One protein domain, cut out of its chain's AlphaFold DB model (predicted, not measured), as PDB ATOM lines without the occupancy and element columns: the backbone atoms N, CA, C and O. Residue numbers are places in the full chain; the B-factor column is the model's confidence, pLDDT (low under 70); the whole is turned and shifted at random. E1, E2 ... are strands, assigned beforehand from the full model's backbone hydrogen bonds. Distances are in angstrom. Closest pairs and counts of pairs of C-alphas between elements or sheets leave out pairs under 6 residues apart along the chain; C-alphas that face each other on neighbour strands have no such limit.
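This is residues 228 to 345 of the 614 residues of an uncharacterized protein of Lactiplantibacillus mudanjiangensis (UniProt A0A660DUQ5). One strongly twisted sheet wraps round into a small, irregular barrel, its edge strands E1 and E2 coming side by side without being paired neighbours. The hairpin of E6 and E7 reaches out at one end of the long axis, the turn between E7 and E8 lying at the other. The printed part has 118 residues, no named helix and nine strands, E1 to E9 in order; the sheet is branched, antiparallel, and the class all strand. It is compact, radius of gyration of the C-alphas 14.7 A, but only just elongated, spanning 50 by 33 by 24 A.

Find C-alpha 228 at (19.612, 108.962, 76.843), where E1, residues 228 to 230, begins. Next come E2, 237 to 244, E3, 249 to 260, and E4, 271 to 281, 25.9 A long; they bend at residues 240, 256 and 276. E5, 284 to 289, and E6, 299 to 303, precede E7, 306 to 320, 42.6 A long. E8 is 325 to 332; E9, 335 to 344, ends at C-alpha 344 (38.623, 109.073, 80.318).

Look at E7, which has three neighbours: E5 on one side, N 287 to O 311 3.0 A, and E6 and E8 on the other, N 301 to O 308 and N 316 to O 329 both 2.8 A. E2 to E5 form one meander, each strand the antiparallel neighbour of the one before, and E6 to E9 another. The closest C-alphas of E1 and E2, Phe 229 and Arg 241, are 5.0 A apart; E1 pairs with E9, N 229 to O 338 3.0 A.

The farthest C-alphas, Gly 305 and Asp 323, are 50.2 A apart. The printed part has no cut and no long link. Confidence is under 70 at residues 232 to 237, 260 to 264, 318 to 326 and 340 to 345.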
ATOM      1  N   LEU A 228      19.587 107.803  77.711       85.62
ATOM      2  CA  LEU A 228      19.612 108.962  76.843       85.62
ATOM      3  C   LEU A 228      18.868 110.111  77.529       85.62
ATOM      4  O   LEU A 228      17.762 109.931  78.050       85.62
ATOM      5  N   PHE A 229      19.453 111.303  77.490       85.25
ATOM      6  CA  PHE A 229      18.869 112.527  78.040       85.25
ATOM      7  C   PHE A 229      18.570 113.507  76.899       85.25
ATOM      8  O   PHE A 229      19.393 113.622  75.992       85.25
ATOM      9  N   PRO A 230      17.411 114.187  76.883       85.56
ATOM     10  CA  PRO A 230      17.086 115.124  75.812       85.56
ATOM     11  C   PRO A 230      17.904 116.419  75.897       85.56
ATOM     12  O   PRO A 230      18.287 116.851  76.981       85.56
ATOM     13  N   GLY A 231      18.102 117.085  74.760       76.44
ATOM     14  CA  GLY A 231      18.801 118.375  74.684       76.44
ATOM     15  C   GLY A 231      20.324 118.259  74.552       76.44
ATOM     16  O   GLY A 231      20.838 117.217  74.134       76.44
ATOM     17  N   SER A 232      21.035 119.349  74.865       66.62
ATOM     18  CA  SER A 232      22.498 119.463  74.765       66.62
ATOM     19  C   SER A 232      23.230 118.993  76.030       66.62
ATOM     20  O   SER A 232      22.653 118.873  77.110       66.62
ATOM     21  N   ASP A 233      24.519 118.721  75.863       65.88
ATOM     22  CA  ASP A 233      25.484 118.162  76.816       65.88
ATOM     23  C   ASP A 233      25.853 119.076  78.004       65.88
ATOM     24  O   ASP A 233      26.542 118.645  78.929       65.88
ATOM     25  N   GLU A 234      25.367 120.319  78.033       57.56
ATOM     26  CA  GLU A 234      25.715 121.305  79.068       57.56
ATOM     27  C   GLU A 234      24.922 121.143  80.385       57.56
ATOM     28  O   GLU A 234      25.365 121.608  81.440       57.56
ATOM     29  N   SER A 235      23.769 120.458  80.371       58.50
ATOM     30  CA  SER A 235      22.908 120.321  81.558       58.50
ATOM     31  C   SER A 235      23.110 118.991  82.287       58.50
ATOM     32  O   SER A 235      22.682 117.939  81.821       58.50
ATOM     33  N   LYS A 236      23.680 119.033  83.502       62.56
ATOM     34  CA  LYS A 236      23.900 117.844  84.361       62.56
ATOM     35  C   LYS A 236      22.625 117.249  84.981       62.56
ATOM     36  O   LYS A 236      22.683 116.200  85.631       62.56
ATOM     37  N   THR A 237      21.481 117.906  84.801       63.22
ATOM     38  CA  THR A 237      20.164 117.442  85.246       63.22
ATOM     39  C   THR A 237      19.133 117.617  84.137       63.22
ATOM     40  O   THR A 237      19.173 118.572  83.362       63.22
ATOM     41  N   ASN A 238      18.190 116.685  84.046       72.75
ATOM     42  CA  ASN A 238      17.118 116.723  83.057       72.75
ATOM     43  C   ASN A 238      15.810 116.233  83.679       72.75
ATOM     44  O   ASN A 238      15.832 115.329  84.500       72.75
ATOM     45  N   LYS A 239      14.655 116.784  83.308       80.75
ATOM     46  CA  LYS A 239      13.351 116.257  83.767       80.75
ATOM     47  C   LYS A 239      12.931 114.992  83.010       80.75
ATOM     48  O   LYS A 239      11.968 114.324  83.376       80.75
ATOM     49  N   GLN A 240      13.665 114.663  81.951       87.38
ATOM     50  CA  GLN A 240      13.394 113.546  81.070       87.38
ATOM     51  C   GLN A 240      14.594 112.603  80.952       87.38
ATOM     52  O   GLN A 240      15.747 113.034  80.929       87.38
ATOM     53  N   ARG A 241      14.318 111.300  80.868       87.69
ATOM     54  CA  ARG A 241      15.319 110.243  80.655       87.69
ATOM     55  C   ARG A 241      14.681 109.093  79.891       87.69
ATOM     56  O   ARG A 241      13.648 108.575  80.308       87.69
ATOM     57  N   LEU A 242      15.304 108.685  78.795       90.12
ATOM     58  CA  LEU A 242      14.969 107.463  78.073       90.12
ATOM     59  C   LEU A 242      15.967 106.376  78.460       90.12
ATOM     60  O   LEU A 242      17.164 106.634  78.519       90.12
ATOM     61  N   ARG A 243      15.481 105.164  78.710       89.00
ATOM     62  CA  ARG A 243      16.308 104.037  79.127       89.00
ATOM     63  C   ARG A 243      15.893 102.752  78.434       89.00
ATOM     64  O   ARG A 243      14.703 102.490  78.284       89.00
ATOM     65  N   ILE A 244      16.879 101.922  78.103       90.12
ATOM     66  CA  ILE A 244      16.665 100.521  77.729       90.12
ATOM     67  C   ILE A 244      17.210  99.607  78.829       90.12
ATOM     68  O   ILE A 244      18.362  99.730  79.255       90.12
ATOM     69  N   THR A 245      16.371  98.696  79.312       91.12
ATOM     70  CA  THR A 245      16.652  97.845  80.472       91.12
ATOM     71  C   THR A 245      17.177  96.479  80.032       91.12
ATOM     72  O   THR A 245      16.867  95.992  78.943       91.12
ATOM     73  N   THR A 246      17.982  95.823  80.875       90.12
ATOM     74  CA  THR A 246      18.572  94.519  80.522       90.12
ATOM     75  C   THR A 246      17.510  93.443  80.340       90.12
ATOM     76  O   THR A 246      17.701  92.555  79.519       90.12
ATOM     77  N   ASP A 247      16.387  93.543  81.048       92.31
ATOM     78  CA  ASP A 247      15.241  92.633  80.991       92.31
ATOM     79  C   ASP A 247      14.248  92.938  79.849       92.31
ATOM     80  O   ASP A 247      13.186  92.324  79.789       92.31
ATOM     81  N   GLY A 248      14.605  93.825  78.907       93.31
ATOM     82  CA  GLY A 248      13.897  93.970  77.629       93.31
ATOM     83  C   GLY A 248      12.747  94.977  77.632       93.31
ATOM     84  O   GLY A 248      11.744  94.766  76.946       93.31
ATOM     85  N   PHE A 249      12.875  96.066  78.391       95.12
ATOM     86  CA  PHE A 249      11.919  97.172  78.392       95.12
ATOM     87  C   PHE A 249      12.564  98.466  77.903       95.12
ATOM     88  O   PHE A 249      13.752  98.714  78.109       95.12
ATOM     89  N   VAL A 250      11.741  99.312  77.289       94.50
ATOM     90  CA  VAL A 250      12.028 100.729  77.085       94.50
ATOM     91  C   VAL A 250      11.237 101.536  78.111       94.50
ATOM     92  O   VAL A 250      10.040 101.317  78.310       94.50
ATOM     93  N   GLU A 251      11.920 102.450  78.793       94.50
ATOM     94  CA  GLU A 251      11.357 103.265  79.864       94.50
ATOM     95  C   GLU A 251      11.611 104.739  79.591       94.50
ATOM     96  O   GLU A 251      12.757 105.166  79.446       94.50
ATOM     97  N   PHE A 252      10.538 105.526  79.546       94.00
ATOM     98  CA  PHE A 252      10.619 106.973  79.419       94.00
ATOM     99  C   PHE A 252      10.127 107.637  80.697       94.00
ATOM    100  O   PHE A 252       8.944 107.599  81.047       94.00
ATOM    101  N   TYR A 253      11.069 108.233  81.414       91.44
ATOM    102  CA  TYR A 253      10.813 109.074  82.567       91.44
ATOM    103  C   TYR A 253      10.519 110.462  82.035       91.44
ATOM    104  O   TYR A 253      11.422 111.134  81.555       91.44
ATOM    105  N   ASN A 254       9.257 110.866  82.090       88.50
ATOM    106  CA  ASN A 254       8.820 112.218  81.777       88.50
ATOM    107  C   ASN A 254       8.004 112.710  82.962       88.50
ATOM    108  O   ASN A 254       6.777 112.632  82.973       88.50
ATOM    109  N   ASN A 255       8.711 113.084  84.022       79.56
ATOM    110  CA  ASN A 255       8.100 113.498  85.271       79.56
ATOM    111  C   ASN A 255       8.727 114.811  85.749       79.56
ATOM    112  O   ASN A 255       9.736 115.273  85.227       79.56
ATOM    113  N   SER A 256       8.104 115.456  86.733       71.50
ATOM    114  CA  SER A 256       8.588 116.731  87.274       71.50
ATOM    115  C   SER A 256       9.902 116.606  88.059       71.50
ATOM    116  O   SER A 256      10.477 117.630  88.432       71.50
ATOM    117  N   SER A 257      10.387 115.383  88.311       76.94
ATOM    118  CA  SER A 257      11.598 115.126  89.093       76.94
ATOM    119  C   SER A 257      12.853 115.195  88.226       76.94
ATOM    120  O   SER A 257      12.901 114.663  87.117       76.94
ATOM    121  N   TYR A 258      13.906 115.810  88.761       76.00
ATOM    122  CA  TYR A 258      15.199 115.867  88.089       76.00
ATOM    123  C   TYR A 258      15.860 114.483  88.045       76.00
ATOM    124  O   TYR A 258      16.136 113.859  89.067       76.00
ATOM    125  N   GLN A 259      16.160 114.038  86.834       76.69
ATOM    126  CA  GLN A 259      17.046 112.933  86.509       76.69
ATOM    127  C   GLN A 259      18.472 113.487  86.468       76.69
ATOM    128  O   GLN A 259      18.780 114.372  85.668       76.69
ATOM    129  N   SER A 260      19.342 113.001  87.350       67.06
ATOM    130  CA  SER A 260      20.753 113.398  87.356       67.06
ATOM    131  C   SER A 260      21.586 112.409  86.553       67.06
ATOM    132  O   SER A 260      21.452 111.193  86.720       67.06
ATOM    133  N   ILE A 261      22.497 112.940  85.737       59.84
ATOM    134  CA  ILE A 261      23.427 112.161  84.905       59.84
ATOM    135  C   ILE A 261      24.358 111.285  85.772       59.84
ATOM    136  O   ILE A 261      24.774 110.213  85.345       59.84
ATOM    137  N   GLY A 262      24.612 111.677  87.028       58.00
ATOM    138  CA  GLY A 262      25.407 110.901  87.993       58.00
ATOM    139  C   GLY A 262      24.620 109.862  88.802       58.00
ATOM    140  O   GLY A 262      25.211 109.124  89.589       58.00
ATOM    141  N   THR A 263      23.292 109.795  88.652       60.50
ATOM    142  CA  THR A 263      22.454 108.858  89.421       60.50
ATOM    143  C   THR A 263      22.146 107.585  88.637       60.50
ATOM    144  O   THR A 263      21.436 107.590  87.627       60.50
ATOM    145  N   SER A 264      22.616 106.447  89.155       63.62
ATOM    146  CA  SER A 264      22.344 105.127  88.567       63.62
ATOM    147  C   SER A 264      20.857 104.744  88.583       63.62
ATOM    148  O   SER A 264      20.435 103.880  87.812       63.62
ATOM    149  N   TYR A 265      20.059 105.396  89.433       73.81
ATOM    150  CA  TYR A 265      18.645 105.108  89.637       73.81
ATOM    151  C   TYR A 265      17.774 106.289  89.176       73.81
ATOM    152  O   TYR A 265      17.910 107.382  89.726       73.81
ATOM    153  N   PRO A 266      16.887 106.096  88.185       79.31
ATOM    154  CA  PRO A 266      15.910 107.107  87.795       79.31
ATOM    155  C   PRO A 266      14.946 107.467  88.935       79.31
ATOM    156  O   PRO A 266      14.581 106.604  89.738       79.31
ATOM    157  N   VAL A 267      14.478 108.716  88.968       81.62
ATOM    158  CA  VAL A 267      13.501 109.196  89.962       81.62
ATOM    159  C   VAL A 267      12.087 109.163  89.374       81.62
ATOM    160  O   VAL A 267      11.872 109.586  88.239       81.62
ATOM    161  N   GLY A 268      11.111 108.689  90.152       85.75
ATOM    162  CA  GLY A 268       9.701 108.624  89.753       85.75
ATOM    163  C   GLY A 268       9.334 107.398  88.905       85.75
ATOM    164  O   GLY A 268      10.160 106.526  88.638       85.75
ATOM    165  N   ALA A 269       8.060 107.312  88.515       90.00
ATOM    166  CA  ALA A 269       7.559 106.248  87.646       90.00
ATOM    167  C   ALA A 269       7.772 106.614  86.162       90.00
ATOM    168  O   ALA A 269       7.488 107.755  85.782       90.00
ATOM    169  N   PRO A 270       8.263 105.687  85.320       93.75
ATOM    170  CA  PRO A 270       8.314 105.875  83.877       93.75
ATOM    171  C   PRO A 270       7.020 105.415  83.201       93.75
ATOM    172  O   PRO A 270       6.260 104.611  83.746       93.75
ATOM    173  N   THR A 271       6.845 105.811  81.942       95.50
ATOM    174  CA  THR A 271       6.093 104.973  81.001       95.50
ATOM    175  C   THR A 271       7.004 103.830  80.560       95.50
ATOM    176  O   THR A 271       8.058 104.083  79.982       95.50
ATOM    177  N   SER A 272       6.615 102.585  80.841       95.06
ATOM    178  CA  SER A 272       7.400 101.383  80.529       95.06
ATOM    179  C   SER A 272       6.678 100.520  79.493       95.06
ATOM    180  O   SER A 272       5.459 100.317  79.585       95.06
ATOM    181  N   ARG A 273       7.414 100.024  78.493       96.31
ATOM    182  CA  ARG A 273       6.910  99.123  77.447       96.31
ATOM    183  C   ARG A 273       7.876  97.973  77.219       96.31
ATOM    184  O   ARG A 273       9.083  98.179  77.131       96.31
ATOM    185  N   ARG A 274       7.334  96.760  77.102       95.62
ATOM    186  CA  ARG A 274       8.122  95.583  76.730       95.62
ATOM    187  C   ARG A 274       8.489  95.679  75.255       95.62
ATOM    188  O   ARG A 274       7.613  95.909  74.424       95.62
ATOM    189  N   ILE A 275       9.764  95.479  74.950       94.88
ATOM    190  CA  ILE A 275      10.263  95.448  73.579       94.88
ATOM    191  C   ILE A 275       9.845  94.114  72.956       94.88
ATOM    192  O   ILE A 275      10.095  93.049  73.527       94.88
ATOM    193  N   LEU A 276       9.181  94.182  71.806       93.94
ATOM    194  CA  LEU A 276       8.717  93.021  71.046       93.94
ATOM    195  C   LEU A 276       9.770  92.602  70.025       93.94
ATOM    196  O   LEU A 276      10.182  91.445  69.980       93.94
ATOM    197  N   THR A 277      10.251  93.575  69.253       92.00
ATOM    198  CA  THR A 277      11.293  93.391  68.246       92.00
ATOM    199  C   THR A 277      12.286  94.548  68.289       92.00
ATOM    200  O   THR A 277      11.985  95.649  68.764       92.00
ATOM    201  N   SER A 278      13.502  94.291  67.814       92.25
ATOM    202  CA  SER A 278      14.515  95.321  67.614       92.25
ATOM    203  C   SER A 278      15.310  95.053  66.342       92.25
ATOM    204  O   SER A 278      15.526  93.901  65.958       92.25
ATOM    205  N   LYS A 279      15.763  96.124  65.693       90.81
ATOM    206  CA  LYS A 279      16.600  96.071  64.494       90.81
ATOM    207  C   LYS A 279      17.664  97.159  64.565       90.81
ATOM    208  O   LYS A 279      17.380  98.283  64.967       90.81
ATOM    209  N   THR A 280      18.870  96.826  64.122       86.38
ATOM    210  CA  THR A 280      19.953  97.791  63.917       86.38
ATOM    211  C   THR A 280      20.328  97.789  62.445       86.38
ATOM    212  O   THR A 280      20.597  96.726  61.886       86.38
ATOM    213  N   ASP A 281      20.351  98.965  61.831       86.25
ATOM    214  CA  ASP A 281      20.779  99.189  60.452       86.25
ATOM    215  C   ASP A 281      21.718 100.403  60.407       86.25
ATOM    216  O   ASP A 281      21.307 101.550  60.606       86.25
ATOM    217  N   GLY A 282      23.018 100.142  60.253       83.81
ATOM    218  CA  GLY A 282      24.056 101.168  60.361       83.81
ATOM    219  C   GLY A 282      24.018 101.902  61.709       83.81
ATOM    220  O   GLY A 282      24.176 101.295  62.767       83.81
ATOM    221  N   SER A 283      23.826 103.225  61.670       82.31
ATOM    222  CA  SER A 283      23.687 104.087  62.855       82.31
ATOM    223  C   SER A 283      22.253 104.187  63.387       82.31
ATOM    224  O   SER A 283      22.023 104.872  64.387       82.31
ATOM    225  N   THR A 284      21.293 103.529  62.733       88.25
ATOM    226  CA  THR A 284      19.877 103.565  63.094       88.25
ATOM    227  C   THR A 284      19.511 102.332  63.901       88.25
ATOM    228  O   THR A 284      19.697 101.196  63.469       88.25
ATOM    229  N   PHE A 285      18.959 102.568  65.079       90.56
ATOM    230  CA  PHE A 285      18.431 101.554  65.967       90.56
ATOM    231  C   PHE A 285      16.919 101.725  66.095       90.56
ATOM    232  O   PHE A 285      16.422 102.829  66.303       90.56
ATOM    233  N   THR A 286      16.179 100.635  65.965       92.62
ATOM    234  CA  THR A 286      14.721 100.635  65.950       92.62
ATOM    235  C   THR A 286      14.202  99.611  66.944       92.62
ATOM    236  O   THR A 286      14.654  98.466  66.939       92.62
ATOM    237  N   ILE A 287      13.230 100.006  67.765       94.06
ATOM    238  CA  ILE A 287      12.511  99.110  68.681       94.06
ATOM    239  C   ILE A 287      11.009  99.229  68.467       94.06
ATOM    240  O   ILE A 287      10.512 100.333  68.243       94.06
ATOM    241  N   ALA A 288      10.305  98.104  68.565       94.69
ATOM    242  CA  ALA A 288       8.849  98.053  68.498       94.69
ATOM    243  C   ALA A 288       8.240  97.564  69.816       94.69
ATOM    244  O   ALA A 288       8.813  96.721  70.519       94.69
ATOM    245  N   TYR A 289       7.072  98.102  70.153       95.69
ATOM    246  CA  TYR A 289       6.319  97.775  71.358       95.69
ATOM    247  C   TYR A 289       4.811  97.978  71.150       95.69
ATOM    248  O   TYR A 289       4.373  98.617  70.200       95.69
ATOM    249  N   SER A 290       3.986  97.436  72.046       92.88
ATOM    250  CA  SER A 290       2.536  97.312  71.823       92.88
ATOM    251  C   SER A 290       1.719  98.605  71.936       92.88
ATOM    252  O   SER A 290       0.568  98.630  71.513       92.88
ATOM    253  N   GLN A 291       2.251  99.663  72.551       93.94
ATOM    254  CA  GLN A 291       1.510 100.901  72.825       93.94
ATOM    255  C   GLN A 291       2.430 102.115  72.836       93.94
ATOM    256  O   GLN A 291       3.498 102.042  73.448       93.94
ATOM    257  N   ALA A 292       1.955 103.242  72.300       93.69
ATOM    258  CA  ALA A 292       2.695 104.500  72.279       93.69
ATOM    259  C   ALA A 292       3.259 104.898  73.657       93.69
ATOM    260  O   ALA A 292       2.655 104.621  74.710       93.69
ATOM    261  N   ILE A 293       4.410 105.572  73.646       93.88
ATOM    262  CA  ILE A 293       5.049 106.155  74.831       93.88
ATOM    263  C   ILE A 293       4.816 107.672  74.829       93.88
ATOM    264  O   ILE A 293       5.446 108.384  74.043       93.88
ATOM    265  N   PRO A 294       3.965 108.211  75.727       92.00
ATOM    266  CA  PRO A 294       3.671 109.639  75.755       92.00
ATOM    267  C   PRO A 294       4.930 110.503  75.901       92.00
ATOM    268  O   PRO A 294       5.739 110.313  76.811       92.00
ATOM    269  N   GLY A 295       5.074 111.489  75.013       87.62
ATOM    270  CA  GLY A 295       6.196 112.434  74.980       87.62
ATOM    271  C   GLY A 295       7.335 112.048  74.027       87.62
ATOM    272  O   GLY A 295       8.129 112.921  73.651       87.62
ATOM    273  N   LEU A 296       7.370 110.794  73.569       90.50
ATOM    274  CA  LEU A 296       8.202 110.363  72.448       90.50
ATOM    275  C   LEU A 296       7.419 110.458  71.133       90.50
ATOM    276  O   LEU A 296       6.194 110.491  71.129       90.50
ATOM    277  N   ALA A 297       8.149 110.568  70.027       91.38
ATOM    278  CA  ALA A 297       7.585 110.565  68.682       91.38
ATOM    279  C   ALA A 297       7.808 109.182  68.056       91.38
ATOM    280  O   ALA A 297       8.753 108.969  67.295       91.38
ATOM    281  N   ASP A 298       6.982 108.224  68.463       92.69
ATOM    282  CA  ASP A 298       6.918 106.884  67.892       92.69
ATOM    283  C   ASP A 298       5.898 106.804  66.749       92.69
ATOM    284  O   ASP A 298       4.934 107.562  66.674       92.69
ATOM    285  N   THR A 299       6.147 105.904  65.802       93.19
ATOM    286  CA  THR A 299       5.314 105.726  64.605       93.19
ATOM    287  C   THR A 299       4.506 104.443  64.727       93.19
ATOM    288  O   THR A 299       5.074 103.386  64.987       93.19
ATOM    289  N   ALA A 300       3.190 104.522  64.535       93.38
ATOM    290  CA  ALA A 300       2.347 103.335  64.470       93.38
ATOM    291  C   ALA A 300       2.642 102.546  63.183       93.38
ATOM    292  O   ALA A 300       2.681 103.117  62.094       93.38
ATOM    293  N   VAL A 301       2.839 101.239  63.311       91.06
ATOM    294  CA  VAL A 301       3.103 100.303  62.214       91.06
ATOM    295  C   VAL A 301       2.214  99.073  62.370       91.06
ATOM    296  O   VAL A 301       1.885  98.676  63.485       91.06
ATOM    297  N   THR A 302       1.807  98.460  61.261       88.81
ATOM    298  CA  THR A 302       1.019  97.220  61.291       88.81
ATOM    299  C   THR A 302       1.936  96.025  61.061       88.81
ATOM    300  O   THR A 302       2.527  95.898  59.991       88.81
ATOM    301  N   VAL A 303       2.035  95.142  62.055       83.69
ATOM    302  CA  VAL A 303       2.806  93.893  62.003       83.69
ATOM    303  C   VAL A 303       1.841  92.743  62.268       83.69
ATOM    304  O   VAL A 303       1.148  92.741  63.283       83.69
ATOM    305  N   ASP A 304       1.730  91.803  61.328       83.25
ATOM    306  CA  ASP A 304       0.819  90.650  61.414       83.25
ATOM    307  C   ASP A 304      -0.630  91.026  61.800       83.25
ATOM    308  O   ASP A 304      -1.285  90.367  62.608       83.25
ATOM    309  N   GLY A 305      -1.129  92.141  61.251       82.75
ATOM    310  CA  GLY A 305      -2.483  92.649  61.508       82.75
ATOM    311  C   GLY A 305      -2.682  93.337  62.867       82.75
ATOM    312  O   GLY A 305      -3.804  93.723  63.189       82.75
ATOM    313  N   LYS A 306      -1.622  93.521  63.664       86.38
ATOM    314  CA  LYS A 306      -1.653  94.257  64.937       86.38
ATOM    315  C   LYS A 306      -0.932  95.591  64.805       86.38
ATOM    316  O   LYS A 306       0.110  95.680  64.160       86.38
ATOM    317  N   THR A 307      -1.477  96.623  65.441       90.31
ATOM    318  CA  THR A 307      -0.792  97.913  65.565       90.31
ATOM    319  C   THR A 307       0.305  97.804  66.617       90.31
ATOM    320  O   THR A 307       0.026  97.582  67.795       90.31
ATOM    321  N   GLU A 308       1.546  97.988  66.188       93.94
ATOM    322  CA  GLU A 308       2.709  98.199  67.041       93.94
ATOM    323  C   GLU A 308       3.188  99.646  66.901       93.94
ATOM    324  O   GLU A 308       2.838 100.354  65.960       93.94
ATOM    325  N   TYR A 309       3.993 100.106  67.850       96.00
ATOM    326  CA  TYR A 309       4.601 101.428  67.835       96.00
ATOM    327  C   TYR A 309       6.108 101.282  67.751       96.00
ATOM    328  O   TYR A 309       6.717 100.558  68.539       96.00
ATOM    329  N   GLN A 310       6.693 101.976  66.786       95.25
ATOM    330  CA  GLN A 310       8.100 101.910  66.451       95.25
ATOM    331  C   GLN A 310       8.810 103.198  66.876       95.25
ATOM    332  O   GLN A 310       8.469 104.290  66.418       95.25
ATOM    333  N   LEU A 311       9.841 103.065  67.711       95.56
ATOM    334  CA  LEU A 311      10.742 104.154  68.072       95.56
ATOM    335  C   LEU A 311      12.067 104.006  67.328       95.56
ATOM    336  O   LEU A 311      12.741 102.979  67.420       95.56
ATOM    337  N   THR A 312      12.458 105.071  66.636       94.12
ATOM    338  CA  THR A 312      13.729 105.156  65.915       94.12
ATOM    339  C   THR A 312      14.731 105.996  66.708       94.12
ATOM    340  O   THR A 312      14.427 107.120  67.102       94.12
ATOM    341  N   ILE A 313      15.928 105.454  66.923       91.56
ATOM    342  CA  ILE A 313      17.058 106.053  67.639       91.56
ATOM    343  C   ILE A 313      18.265 106.066  66.693       91.56
ATOM    344  O   ILE A 313      18.841 105.025  66.396       91.56
ATOM    345  N   GLN A 314      18.661 107.236  66.201       89.12
ATOM    346  CA  GLN A 314      19.747 107.385  65.227       89.12
ATOM    347  C   GLN A 314      20.970 108.023  65.867       89.12
ATOM    348  O   GLN A 314      20.905 109.178  66.282       89.12
ATOM    349  N   LYS A 315      22.101 107.317  65.895       84.19
ATOM    350  CA  LYS A 315      23.379 107.890  66.329       84.19
ATOM    351  C   LYS A 315      23.864 108.913  65.295       84.19
ATOM    352  O   LYS A 315      24.020 108.580  64.124       84.19
ATOM    353  N   GLN A 316      24.127 110.138  65.742       83.12
ATOM    354  CA  GLN A 316      24.567 111.251  64.895       83.12
ATOM    355  C   GLN A 316      26.095 111.385  64.892       83.12
ATOM    356  O   GLN A 316      26.742 111.228  63.860       83.12
ATOM    357  N   LYS A 317      26.689 111.664  66.059       75.75
ATOM    358  CA  LYS A 317      28.125 111.938  66.216       75.75
ATOM    359  C   LYS A 317      28.604 111.534  67.609       75.75
ATOM    360  O   LYS A 317      27.822 111.550  68.556       75.75
ATOM    361  N   GLN A 318      29.884 111.187  67.725       69.62
ATOM    362  CA  GLN A 318      30.584 111.023  69.000       69.62
ATOM    363  C   GLN A 318      31.514 112.224  69.223       69.62
ATOM    364  O   GLN A 318      32.217 112.641  68.301       69.62
ATOM    365  N   LEU A 319      31.480 112.797  70.422       65.44
ATOM    366  CA  LEU A 319      32.236 113.973  70.842       65.44
ATOM    367  C   LEU A 319      33.032 113.664  72.113       65.44
ATOM    368  O   LEU A 319      32.755 112.687  72.810       65.44
ATOM    369  N   THR A 320      34.011 114.513  72.402       60.75
ATOM    370  CA  THR A 320      34.705 114.564  73.690       60.75
ATOM    371  C   THR A 320      34.391 115.918  74.312       60.75
ATOM    372  O   THR A 320      34.562 116.934  73.637       60.75
ATOM    373  N   ASP A 321      33.896 115.939  75.548       58.03
ATOM    374  CA  ASP A 321      33.634 117.194  76.251       58.03
ATOM    375  C   ASP A 321      34.935 117.884  76.701       58.03
ATOM    376  O   ASP A 321      36.044 117.355  76.565       58.03
ATOM    377  N   LYS A 322      34.800 119.090  77.259       55.59
ATOM    378  CA  LYS A 322      35.922 119.888  77.783       55.59
ATOM    379  C   LYS A 322      36.716 119.199  78.904       55.59
ATOM    380  O   LYS A 322      37.853 119.588  79.158       55.59
ATOM    381  N   ASP A 323      36.118 118.212  79.568       53.53
ATOM    382  CA  ASP A 323      36.689 117.474  80.694       53.53
ATOM    383  C   ASP A 323      37.225 116.087  80.252       53.53
ATOM    384  O   ASP A 323      37.722 115.322  81.077       53.53
ATOM    385  N   GLY A 324      37.184 115.771  78.947       55.75
ATOM    386  CA  GLY A 324      37.730 114.541  78.366       55.75
ATOM    387  C   GLY A 324      36.767 113.346  78.318       55.75
ATOM    388  O   GLY A 324      37.202 112.242  77.975       55.75
ATOM    389  N   TYR A 325      35.482 113.528  78.639       58.03
ATOM    390  CA  TYR A 325      34.482 112.455  78.597       58.03
ATOM    391  C   TYR A 325      33.918 112.264  77.198       58.03
ATOM    392  O   TYR A 325      33.655 113.222  76.473       58.03
ATOM    393  N   ALA A 326      33.688 111.008  76.822       57.91
ATOM    394  CA  ALA A 326      33.045 110.695  75.557       57.91
ATOM    395  C   ALA A 326      31.522 110.837  75.648       57.91
ATOM    396  O   ALA A 326      30.876 110.307  76.553       57.91
ATOM    397  N   LEU A 327      30.953 111.530  74.669       70.25
ATOM    398  CA  LEU A 327      29.528 111.787  74.512       70.25
ATOM    399  C   LEU A 327      29.083 111.266  73.149       70.25
ATOM    400  O   LEU A 327      29.793 111.442  72.159       70.25
ATOM    401  N   ALA A 328      27.903 110.657  73.058       75.50
ATOM    402  CA  ALA A 328      27.290 110.353  71.768       75.50
ATOM    403  C   ALA A 328      25.944 111.065  71.653       75.50
ATOM    404  O   ALA A 328      25.141 111.039  72.584       75.50
ATOM    405  N   HIS A 329      25.707 111.714  70.515       82.12
ATOM    406  CA  HIS A 329      24.452 112.395  70.205       82.12
ATOM    407  C   HIS A 329      23.545 111.484  69.384       82.12
ATOM    408  O   HIS A 329      24.006 110.774  68.486       82.12
ATOM    409  N   TYR A 330      22.249 111.547  69.670       86.56
ATOM    410  CA  TYR A 330      21.211 110.726  69.067       86.56
ATOM    411  C   TYR A 330      20.019 111.580  68.632       86.56
ATOM    412  O   TYR A 330      19.698 112.584  69.265       86.56
ATOM    413  N   LEU A 331      19.324 111.139  67.586       90.38
ATOM    414  CA  LEU A 331      17.955 111.557  67.300       90.38
ATOM    415  C   LEU A 331      17.006 110.434  67.713       90.38
ATOM    416  O   LEU A 331      17.068 109.342  67.156       90.38
ATOM    417  N   VAL A 332      16.134 110.695  68.679       91.56
ATOM    418  CA  VAL A 332      15.112 109.764  69.170       91.56
ATOM    419  C   VAL A 332      13.756 110.276  68.702       91.56
ATOM    420  O   VAL A 332      13.302 111.328  69.155       91.56
ATOM    421  N   GLY A 333      13.129 109.580  67.751       90.19
ATOM    422  CA  GLY A 333      11.903 110.065  67.103       90.19
ATOM    423  C   GLY A 333      12.077 111.464  66.490       90.19
ATOM    424  O   GLY A 333      11.185 112.300  66.575       90.19
ATOM    425  N   GLY A 334      13.273 111.775  65.978       88.00
ATOM    426  CA  GLY A 334      13.616 113.098  65.437       88.00
ATOM    427  C   GLY A 334      13.984 114.173  66.472       88.00
ATOM    428  O   GLY A 334      14.396 115.261  66.080       88.00
ATOM    429  N   LYS A 335      13.897 113.899  67.781       89.56
ATOM    430  CA  LYS A 335      14.311 114.835  68.845       89.56
ATOM    431  C   LYS A 335      15.750 114.577  69.292       89.56
ATOM    432  O   LYS A 335      16.174 113.427  69.347       89.56
ATOM    433  N   ALA A 336      16.485 115.627  69.655       88.81
ATOM    434  CA  ALA A 336      17.878 115.520  70.092       88.81
ATOM    435  C   ALA A 336      18.012 114.915  71.499       88.81
ATOM    436  O   ALA A 336      17.369 115.372  72.446       88.81
ATOM    437  N   PHE A 337      18.882 113.912  71.618       87.44
ATOM    438  CA  PHE A 337      19.280 113.253  72.858       87.44
ATOM    439  C   PHE A 337      20.800 113.060  72.901       87.44
ATOM    440  O   PHE A 337      21.461 113.035  71.864       87.44
ATOM    441  N   HIS A 338      21.354 112.838  74.088       80.75
ATOM    442  CA  HIS A 338      22.757 112.482  74.273       80.75
ATOM    443  C   HIS A 338      22.931 111.356  75.304       80.75
ATOM    444  O   HIS A 338      22.116 111.197  76.216       80.75
ATOM    445  N   SER A 339      24.000 110.568  75.152       78.25
ATOM    446  CA  SER A 339      24.494 109.628  76.162       78.25
ATOM    447  C   SER A 339      25.739 110.180  76.846       78.25
ATOM    448  O   SER A 339      26.507 110.933  76.248       78.25
ATOM    449  N   TRP A 340      25.996 109.706  78.059       64.75
ATOM    450  CA  TRP A 340      27.250 109.943  78.770       64.75
ATOM    451  C   TRP A 340      28.109 108.665  78.754       64.75
ATOM    452  O   TRP A 340      27.559 107.561  78.723       64.75
ATOM    453  N   ALA A 341      29.436 108.771  78.764       55.81
ATOM    454  CA  ALA A 341      30.339 107.653  79.039       55.81
ATOM    455  C   ALA A 341      31.212 108.022  80.239       55.81
ATOM    456  O   ALA A 341      31.890 109.047  80.230       55.81
ATOM    457  N   SER A 342      31.202 107.196  81.285       45.06
ATOM    458  CA  SER A 342      31.959 107.458  82.511       45.06
ATOM    459  C   SER A 342      33.375 106.896  82.390       45.06
ATOM    460  O   SER A 342      33.727 105.930  83.066       45.06
ATOM    461  N   GLY A 343      34.190 107.429  81.485       45.84
ATOM    462  CA  GLY A 343      35.605 107.075  81.448       45.84
ATOM    463  C   GLY A 343      36.415 108.012  80.576       45.84
ATOM    464  O   GLY A 343      35.976 108.366  79.483       45.84
ATOM    465  N   LEU A 344      37.594 108.381  81.080       39.88
ATOM    466  CA  LEU A 344      38.623 109.073  80.318       39.88
ATOM    467  C   LEU A 344      38.966 108.233  79.086       39.88
ATOM    468  O   LEU A 344      39.682 107.237  79.172       39.88
ATOM    469  N   LEU A 345      38.465 108.643  77.925       41.88
ATOM    470  CA  LEU A 345      38.969 108.160  76.650       41.88
ATOM    471  C   LEU A 345      40.124 109.054  76.234       41.88
ATOM    472  O   LEU A 345      39.996 109.870  75.324       41.88
TER     473      LEU A 345